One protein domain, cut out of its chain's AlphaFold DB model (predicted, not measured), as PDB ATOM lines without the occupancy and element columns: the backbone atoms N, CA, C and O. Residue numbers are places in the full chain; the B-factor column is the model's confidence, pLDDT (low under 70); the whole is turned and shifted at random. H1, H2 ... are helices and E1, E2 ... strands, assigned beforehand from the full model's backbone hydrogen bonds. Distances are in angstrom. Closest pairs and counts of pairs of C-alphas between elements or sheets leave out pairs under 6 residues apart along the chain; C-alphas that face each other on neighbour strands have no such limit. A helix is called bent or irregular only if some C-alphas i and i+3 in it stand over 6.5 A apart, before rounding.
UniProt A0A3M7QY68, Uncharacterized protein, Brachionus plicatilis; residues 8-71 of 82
ATOM      1  N   VAL A   8     107.642 107.429 150.522       83.69
ATOM      2  CA  VAL A   8     106.579 106.633 149.913       83.69
ATOM      3  C   VAL A   8     106.223 107.276 148.581       83.69
ATOM      4  O   VAL A   8     105.739 108.407 148.543       83.69
ATOM      5  N   VAL A   9     106.469 106.552 147.495       83.38
ATOM      6  CA  VAL A   9     106.186 106.978 146.124       83.38
ATOM      7  C   VAL A   9     105.014 106.162 145.601       83.38
ATOM      8  O   VAL A   9     105.074 104.934 145.564       83.38
ATOM      9  N   GLN A  10     103.948 106.840 145.183       84.38
ATOM     10  CA  GLN A  10     102.842 106.213 144.469       84.38
ATOM     11  C   GLN A  10     103.077 106.353 142.965       84.38
ATOM     12  O   GLN A  10     103.259 107.458 142.452       84.38
ATOM     13  N   LEU A  11     103.093 105.224 142.266       80.38
ATOM     14  CA  LEU A  11     103.204 105.154 140.817       80.38
ATOM     15  C   LEU A  11     101.821 105.322 140.168       80.38
ATOM     16  O   LEU A  11     100.780 105.199 140.817       80.38
ATOM     17  N   GLY A  12     101.804 105.617 138.866       73.06
ATOM     18  CA  GLY A  12     100.568 105.895 138.121       73.06
ATOM     19  C   GLY A  12      99.592 104.716 138.005       73.06
ATOM     20  O   GLY A  12      98.445 104.927 137.625       73.06
ATOM     21  N   ASP A  13     100.025 103.498 138.334       81.56
ATOM     22  CA  ASP A  13      99.224 102.266 138.390       81.56
ATOM     23  C   ASP A  13      98.726 101.940 139.813       81.56
ATOM     24  O   ASP A  13      98.332 100.809 140.087       81.56
ATOM     25  N   GLU A  14      98.777 102.919 140.722       82.56
ATOM     26  CA  GLU A  14      98.458 102.801 142.152       82.56
ATOM     27  C   GLU A  14      99.457 101.961 142.968       82.56
ATOM     28  O   GLU A  14      99.342 101.885 144.196       82.56
ATOM     29  N   THR A  15     100.493 101.398 142.334       83.94
ATOM     30  CA  THR A  15     101.567 100.702 143.044       83.94
ATOM     31  C   THR A  15     102.291 101.677 143.964       83.94
ATOM     32  O   THR A  15     102.688 102.769 143.567       83.94
ATOM     33  N   THR A  16     102.500 101.269 145.213       86.06
ATOM     34  CA  THR A  16     103.262 102.053 146.187       86.06
ATOM     35  C   THR A  16     104.641 101.440 146.384       86.06
ATOM     36  O   THR A  16     104.759 100.255 146.702       86.06
ATOM     37  N   VAL A  17     105.685 102.250 146.232       85.19
ATOM     38  CA  VAL A  17     107.074 101.875 146.509       85.19
ATOM     39  C   VAL A  17     107.573 102.688 147.694       85.19
ATOM     40  O   VAL A  17     107.335 103.887 147.789       85.19
ATOM     41  N   THR A  18     108.248 102.028 148.630       86.94
ATOM     42  CA  THR A  18     108.829 102.672 149.810       86.94
ATOM     43  C   THR A  18     110.344 102.554 149.738       86.94
ATOM     44  O   THR A  18     110.862 101.444 149.630       86.94
ATOM     45  N   THR A  19     111.053 103.679 149.772       85.38
ATOM     46  CA  THR A  19     112.517 103.721 149.654       85.38
ATOM     47  C   THR A  19     113.097 104.904 150.427       85.38
ATOM     48  O   THR A  19     112.524 105.989 150.470       85.38
ATOM     49  N   ASN A  20     114.245 104.700 151.064       84.56
ATOM     50  CA  ASN A  20     115.076 105.748 151.664       84.56
ATOM     51  C   ASN A  20     116.442 105.851 150.967       84.56
ATOM     52  O   ASN A  20     117.347 106.510 151.480       84.56
ATOM     53  N   HIS A  21     116.621 105.175 149.827       88.31
ATOM     54  CA  HIS A  21     117.915 105.095 149.173       88.31
ATOM     55  C   HIS A  21     118.106 106.253 148.195       88.31
ATOM     56  O   HIS A  21     117.389 106.361 147.203       88.31
ATOM     57  N   TYR A  22     119.096 107.099 148.471       88.62
ATOM     58  CA  TYR A  22     119.481 108.209 147.607       88.62
ATOM     59  C   TYR A  22     120.877 107.988 147.040       88.62
ATOM     60  O   TYR A  22     121.780 107.537 147.748       88.62
ATOM     61  N   VAL A  23     121.065 108.374 145.782       90.44
ATOM     62  CA  VAL A  23     122.369 108.394 145.114       90.44
ATOM     63  C   VAL A  23     122.638 109.783 144.559       90.44
ATOM     64  O   VAL A  23     121.754 110.403 143.975       90.44
ATOM     65  N   GLN A  24     123.855 110.285 144.743       90.94
ATOM     66  CA  GLN A  24     124.286 111.523 144.103       90.94
ATOM     67  C   GLN A  24     124.922 111.186 142.757       90.94
ATOM     68  O   GLN A  24     125.895 110.432 142.715       90.94
ATOM     69  N   LEU A  25     124.375 111.728 141.669       89.31
ATOM     70  CA  LEU A  25     124.846 111.454 140.315       89.31
ATOM     71  C   LEU A  25     125.014 112.755 139.514       89.31
ATOM     72  O   LEU A  25     124.175 113.653 139.635       89.31
ATOM     73  N   PRO A  26     126.080 112.868 138.698       88.75
ATOM     74  CA  PRO A  26     126.166 113.893 137.670       88.75
ATOM     75  C   PRO A  26     125.244 113.517 136.503       88.75
ATOM     76  O   PRO A  26     125.361 112.427 135.942       88.75
ATOM     77  N   ILE A  27     124.326 114.410 136.144       87.94
ATOM     78  CA  ILE A  27     123.428 114.261 134.996       87.94
ATOM     79  C   ILE A  27     123.897 115.214 133.901       87.94
ATOM     80  O   ILE A  27     124.016 116.410 134.142       87.94
ATOM     81  N   GLU A  28     124.153 114.688 132.705       86.00
ATOM     82  CA  GLU A  28     124.515 115.501 131.543       86.00
ATOM     83  C   GLU A  28     123.261 115.852 130.734       86.00
ATOM     84  O   GLU A  28     122.552 114.964 130.252       86.00
ATOM     85  N   ILE A  29     122.987 117.148 130.575       83.19
ATOM     86  CA  ILE A  29     121.888 117.667 129.755       83.19
ATOM     87  C   ILE A  29     122.459 118.768 128.863       83.19
ATOM     88  O   ILE A  29     123.017 119.735 129.357       83.19
ATOM     89  N   HIS A  30     122.328 118.627 127.540       79.25
ATOM     90  CA  HIS A  30     122.778 119.635 126.563       79.25
ATOM     91  C   HIS A  30     124.238 120.121 126.729       79.25
ATOM     92  O   HIS A  30     124.540 121.247 126.354       79.25
ATOM     93  N   HIS A  31     125.140 119.234 127.173       80.00
ATOM     94  CA  HIS A  31     126.568 119.474 127.470       80.00
ATOM     95  C   HIS A  31     126.883 120.129 128.821       80.00
ATOM     96  O   HIS A  31     128.060 120.256 129.160       80.00
ATOM     97  N   ASP A  32     125.867 120.441 129.620       79.31
ATOM     98  CA  ASP A  32     126.033 120.898 130.995       79.31
ATOM     99  C   ASP A  32     125.886 119.726 131.971       79.31
ATOM    100  O   ASP A  32     125.146 118.768 131.726       79.31
ATOM    101  N   THR A  33     126.636 119.771 133.077       83.38
ATOM    102  CA  THR A  33     126.652 118.704 134.090       83.38
ATOM    103  C   THR A  33     126.013 119.171 135.390       83.38
ATOM    104  O   THR A  33     126.530 120.056 136.067       83.38
ATOM    105  N   TYR A  34     124.944 118.493 135.793       83.94
ATOM    106  CA  TYR A  34     124.145 118.809 136.971       83.94
ATOM    107  C   TYR A  34     124.347 117.766 138.061       83.94
ATOM    108  O   TYR A  34     123.982 116.602 137.899       83.94
ATOM    109  N   LEU A  35     124.900 118.170 139.206       86.69
ATOM    110  CA  LEU A  35     125.052 117.266 140.343       86.69
ATOM    111  C   LEU A  35     123.774 117.261 141.195       86.69
ATOM    112  O   LEU A  35     123.442 118.250 141.864       86.69
ATOM    113  N   THR A  36     123.056 116.138 141.197       86.75
ATOM    114  CA  THR A  36     121.788 116.008 141.929       86.75
ATOM    115  C   THR A  36     121.684 114.705 142.717       86.75
ATOM    116  O   THR A  36     122.351 113.717 142.412       86.75
ATOM    117  N   ASN A  37     120.852 114.724 143.758       88.38
ATOM    118  CA  ASN A  37     120.534 113.549 144.563       88.38
ATOM    119  C   ASN A  37     119.244 112.932 144.022       88.38
ATOM    120  O   ASN A  37     118.204 113.584 144.035       88.38
ATOM    121  N   LEU A  38     119.299 111.682 143.575       89.25
ATOM    122  CA  LEU A  38     118.153 110.946 143.050       89.25
ATOM    123  C   LEU A  38     117.695 109.887 144.049       89.25
ATOM    124  O   LEU A  38     118.516 109.172 144.627       89.25
ATOM    125  N   LEU A  39     116.379 109.772 144.222       89.62
ATOM    126  CA  LEU A  39     115.751 108.678 144.958       89.62
ATOM    127  C   LEU A  39     115.739 107.420 144.085       89.62
ATOM    128  O   LEU A  39     115.231 107.441 142.963       89.62
ATOM    129  N   VAL A  40     116.267 106.314 144.601       88.81
ATOM    130  CA  VAL A  40     116.283 105.030 143.896       88.81
ATOM    131  C   VAL A  40     114.976 104.294 144.160       88.81
ATOM    132  O   VAL A  40     114.684 103.911 145.295       88.81
ATOM    133  N   VAL A  41     114.197 104.102 143.097       86.44
ATOM    134  CA  VAL A  41     112.889 103.442 143.122       86.44
ATOM    135  C   VAL A  41     112.918 102.266 142.150       86.44
ATOM    136  O   VAL A  41     113.106 102.448 140.947       86.44
ATOM    137  N   ASP A  42     112.696 101.058 142.663       78.31
ATOM    138  CA  ASP A  42     112.571  99.872 141.820       78.31
ATOM    139  C   ASP A  42     111.277  99.926 140.996       78.31
ATOM    140  O   ASP A  42     110.224 100.328 141.492       78.31
ATOM    141  N   LYS A  43     111.336  99.436 139.750       78.06
ATOM    142  CA  LYS A  43     110.180  99.298 138.839       78.06
ATOM    143  C   LYS A  43     109.507 100.618 138.438       78.06
ATOM    144  O   LYS A  43     108.313 100.629 138.137       78.06
ATOM    145  N   LEU A  44     110.256 101.718 138.381       79.81
ATOM    146  CA  LEU A  44     109.775 102.908 137.684       79.81
ATOM    147  C   LEU A  44     109.432 102.558 136.218       79.81
ATOM    148  O   LEU A  44     110.189 101.834 135.570       79.81
ATOM    149  N   PRO A  45     108.317 103.077 135.669       80.44
ATOM    150  CA  PRO A  45     107.965 102.880 134.260       80.44
ATOM    151  C   PRO A  45     108.881 103.655 133.294       80.44
ATOM    152  O   PRO A  45     108.798 103.460 132.083       80.44
ATOM    153  N   TYR A  46     109.734 104.534 133.823       83.25
ATOM    154  CA  TYR A  46     110.712 105.344 133.102       83.25
ATOM    155  C   TYR A  46     112.098 105.133 133.718       83.25
ATOM    156  O   TYR A  46     112.194 104.859 134.913       83.25
ATOM    157  N   ASP A  47     113.166 105.333 132.941       85.69
ATOM    158  CA  ASP A  47     114.542 105.182 133.441       85.69
ATOM    159  C   ASP A  47     114.885 106.203 134.538       85.69
ATOM    160  O   ASP A  47     115.647 105.918 135.459       85.69
ATOM    161  N   SER A  48     114.321 107.410 134.441       86.81
ATOM    162  CA  SER A  48     114.463 108.465 135.442       86.81
ATOM    163  C   SER A  48     113.287 109.440 135.387       86.81
ATOM    164  O   SER A  48     112.629 109.594 134.355       86.81
ATOM    165  N   VAL A  49     113.024 110.100 136.513       86.69
ATOM    166  CA  VAL A  49     112.044 111.181 136.626       86.69
ATOM    167  C   VAL A  49     112.748 112.372 137.259       86.69
ATOM    168  O   VAL A  49     113.228 112.276 138.386       86.69
ATOM    169  N   LEU A  50     112.809 113.486 136.531       86.81
ATOM    170  CA  LEU A  50     113.252 114.766 137.073       86.81
ATOM    171  C   LEU A  50     112.022 115.508 137.590       86.81
ATOM    172  O   LEU A  50     111.108 115.824 136.825       86.81
ATOM    173  N   GLY A  51     111.975 115.698 138.904       84.19
ATOM    174  CA  GLY A  51     110.884 116.382 139.575       84.19
ATOM    175  C   GLY A  51     111.024 117.901 139.520       84.19
ATOM    176  O   GLY A  51     111.963 118.465 138.958       84.19
ATOM    177  N   LEU A  52     110.060 118.575 140.145       83.62
ATOM    178  CA  LEU A  52     110.073 120.031 140.288       83.62
ATOM    179  C   LEU A  52     111.264 120.515 141.132       83.62
ATOM    180  O   LEU A  52     111.717 121.636 140.961       83.62
ATOM    181  N   ASP A  53     111.783 119.670 142.018       83.31
ATOM    182  CA  ASP A  53     112.987 119.919 142.807       83.31
ATOM    183  C   ASP A  53     114.218 120.177 141.933       83.31
ATOM    184  O   ASP A  53     114.968 121.110 142.207       83.31
ATOM    185  N   PHE A  54     114.395 119.409 140.856       85.56
ATOM    186  CA  PHE A  54     115.467 119.638 139.887       85.56
ATOM    187  C   PHE A  54     115.294 120.995 139.195       85.56
ATOM    188  O   PHE A  54     116.211 121.808 139.186       85.56
ATOM    189  N   VAL A  55     114.082 121.263 138.700       84.62
ATOM    190  CA  VAL A  55     113.736 122.505 137.990       84.62
ATOM    191  C   VAL A  55     113.967 123.738 138.864       84.62
ATOM    192  O   VAL A  55     114.551 124.709 138.409       84.62
ATOM    193  N   LEU A  56     113.539 123.689 140.129       82.94
ATOM    194  CA  LEU A  56     113.706 124.796 141.074       82.94
ATOM    195  C   LEU A  56     115.157 124.977 141.514       82.94
ATOM    196  O   LEU A  56     115.568 126.101 141.776       82.94
ATOM    197  N   LYS A  57     115.917 123.883 141.636       82.62
ATOM    198  CA  LYS A  57     117.320 123.946 142.045       82.62
ATOM    199  C   LYS A  57     118.184 124.612 140.980       82.62
ATOM    200  O   LYS A  57     119.085 125.344 141.352       82.62
ATOM    201  N   PHE A  58     117.927 124.325 139.706       79.19
ATOM    202  CA  PHE A  58     118.762 124.757 138.582       79.19
ATOM    203  C   PHE A  58     118.168 125.924 137.772       79.19
ATOM    204  O   PHE A  58     118.707 126.275 136.733       79.19
ATOM    205  N   ASP A  59     117.059 126.504 138.248       78.69
ATOM    206  CA  ASP A  59     116.242 127.519 137.555       78.69
ATOM    207  C   ASP A  59     115.948 127.179 136.079       78.69
ATOM    208  O   ASP A  59     115.942 128.018 135.176       78.69
ATOM    209  N   ASP A  60     115.690 125.896 135.820       77.62
ATOM    210  CA  ASP A  60     115.478 125.401 134.468       77.62
ATOM    211  C   ASP A  60     114.076 125.733 133.954       77.62
ATOM    212  O   ASP A  60     113.062 125.674 134.655       77.62
ATOM    213  N   LEU A  61     113.975 125.966 132.648       78.19
ATOM    214  CA  LEU A  61     112.704 126.176 131.976       78.19
ATOM    215  C   LEU A  61     112.361 125.006 131.052       78.19
ATOM    216  O   LEU A  61     112.787 124.930 129.897       78.19
ATOM    217  N   ILE A  62     111.478 124.127 131.524       76.75
ATOM    218  CA  ILE A  62     110.933 123.028 130.720       76.75
ATOM    219  C   ILE A  62     109.690 123.512 129.958       76.75
ATOM    220  O   ILE A  62     108.698 123.938 130.553       76.75
ATOM    221  N   ARG A  63     109.705 123.427 128.619       77.94
ATOM    222  CA  ARG A  63     108.575 123.804 127.743       77.94
ATOM    223  C   ARG A  63     108.071 122.594 126.943       77.94
ATOM    224  O   ARG A  63     108.491 122.406 125.796       77.94
ATOM    225  N   PRO A  64     107.113 121.809 127.478       75.81
ATOM    226  CA  PRO A  64     106.648 120.575 126.837       75.81
ATOM    227  C   PRO A  64     106.086 120.780 125.426       75.81
ATOM    228  O   PRO A  64     106.386 120.014 124.515       75.81
ATOM    229  N   THR A  65     105.325 121.858 125.206       72.75
ATOM    230  CA  THR A  65     104.710 122.174 123.900       72.75
ATOM    231  C   THR A  65     105.732 122.472 122.809       72.75
ATOM    232  O   THR A  65     105.456 122.256 121.632       72.75
ATOM    233  N   LYS A  66     106.918 122.950 123.195       75.62
ATOM    234  CA  LYS A  66     108.028 123.231 122.283       75.62
ATOM    235  C   LYS A  66     109.029 122.079 122.209       75.62
ATOM    236  O   LYS A  66     109.901 122.122 121.354       75.62
ATOM    237  N   LYS A  67     108.881 121.052 123.059       77.69
ATOM    238  CA  LYS A  67     109.839 119.947 123.224       77.69
ATOM    239  C   LYS A  67     111.257 120.455 123.519       77.69
ATOM    240  O   LYS A  67     112.226 119.922 122.991       77.69
ATOM    241  N   THR A  68     111.364 121.507 124.329       76.94
ATOM    242  CA  THR A  68     112.644 122.128 124.695       76.94
ATOM    243  C   THR A  68     112.802 122.183 126.205       76.94
ATOM    244  O   THR A  68     111.849 122.539 126.907       76.94
ATOM    245  N   ILE A  69     114.017 121.920 126.671       76.88
ATOM    246  CA  ILE A  69     114.502 122.309 127.993       76.88
ATOM    247  C   ILE A  69     115.452 123.481 127.744       76.88
ATOM    248  O   ILE A  69     116.306 123.406 126.861       76.88
ATOM    249  N   SER A  70     115.221 124.599 128.418       73.62
ATOM    250  CA  SER A  70     116.107 125.759 128.386       73.62
ATOM    251  C   SER A  70     116.754 125.863 129.751       73.62
ATOM    252  O   SER A  70     116.045 126.007 130.740       73.62
ATOM    253  N   LEU A  71     118.069 125.730 129.757       70.62
ATOM    254  CA  LEU A  71     118.900 125.802 130.944       70.62
ATOM    255  C   LEU A  71     119.242 127.273 131.178       70.62
ATOM    256  O   LEU A  71     119.409 128.006 130.193       70.62
TER     257      LEU A  71
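This is residues 8 to 71 of the 82 residues of an uncharacterized protein of Brachionus plicatilis (UniProt A0A3M7QY68). A long, bent hairpin of E3 and E4 makes an arch, with a small hairpin near each end, E1 with E2 and E5 with E6; the short helix H1 and the long link of residues 40 to 51 lie in the hollow of the arch. Residues 63 to 68, at the tip of the last hairpin, stick out. The 64 printed residues hold six named strands and one named helix, in the order E1 E2 E3 E4 H1 E5 E6, in three antiparallel two-stranded sheets; the class is mostly strand. The whole is only just loose, close to compact, with a radius of gyration of the C-alphas of 13.3 A and spans of 32 by 28 by 18 A.

Find C-alpha 8 at (106.579, 106.633, 149.913), where E1, residues 8 to 10, begins; E2 follows at residues 16 to 19. E3, residues 22 to 29, measures 20.3 A and bends by 51 degrees at residue 26. E4, residues 32 to 39, measures 21.2 A and bends by 52 degrees at residue 35. H1 is residues 52 to 57, 8.4 A; E5 is residues 61 to 63, and E6, residues 68 to 70, ends at C-alpha 70, (116.107, 125.759, 128.386).

In the hairpin E1 and E2, look for N 9 and O 17, 2.8 A apart. In the hairpin E3 and E4, at 153 degrees, N 27 and O 34 are 2.8 A apart. The closest C-alphas of E4 and H1, Thr 36 and Phe 54, are 7.6 A apart; those of H1 and E5, Val 55 and Leu 61, 7.1 A. In H1 every O i to N i+4 pair is within hydrogen-bond range. In the hairpin E5 and E6, N 61 and O 70 are 2.8 A apart. E3 and E5 are apart.

The two farthest C-alphas, Glu 14 and His 31, are 35.8 A apart. The printed part has no cut, the link from E4 to H1 is long, and no printed residue is under pLDDT 70.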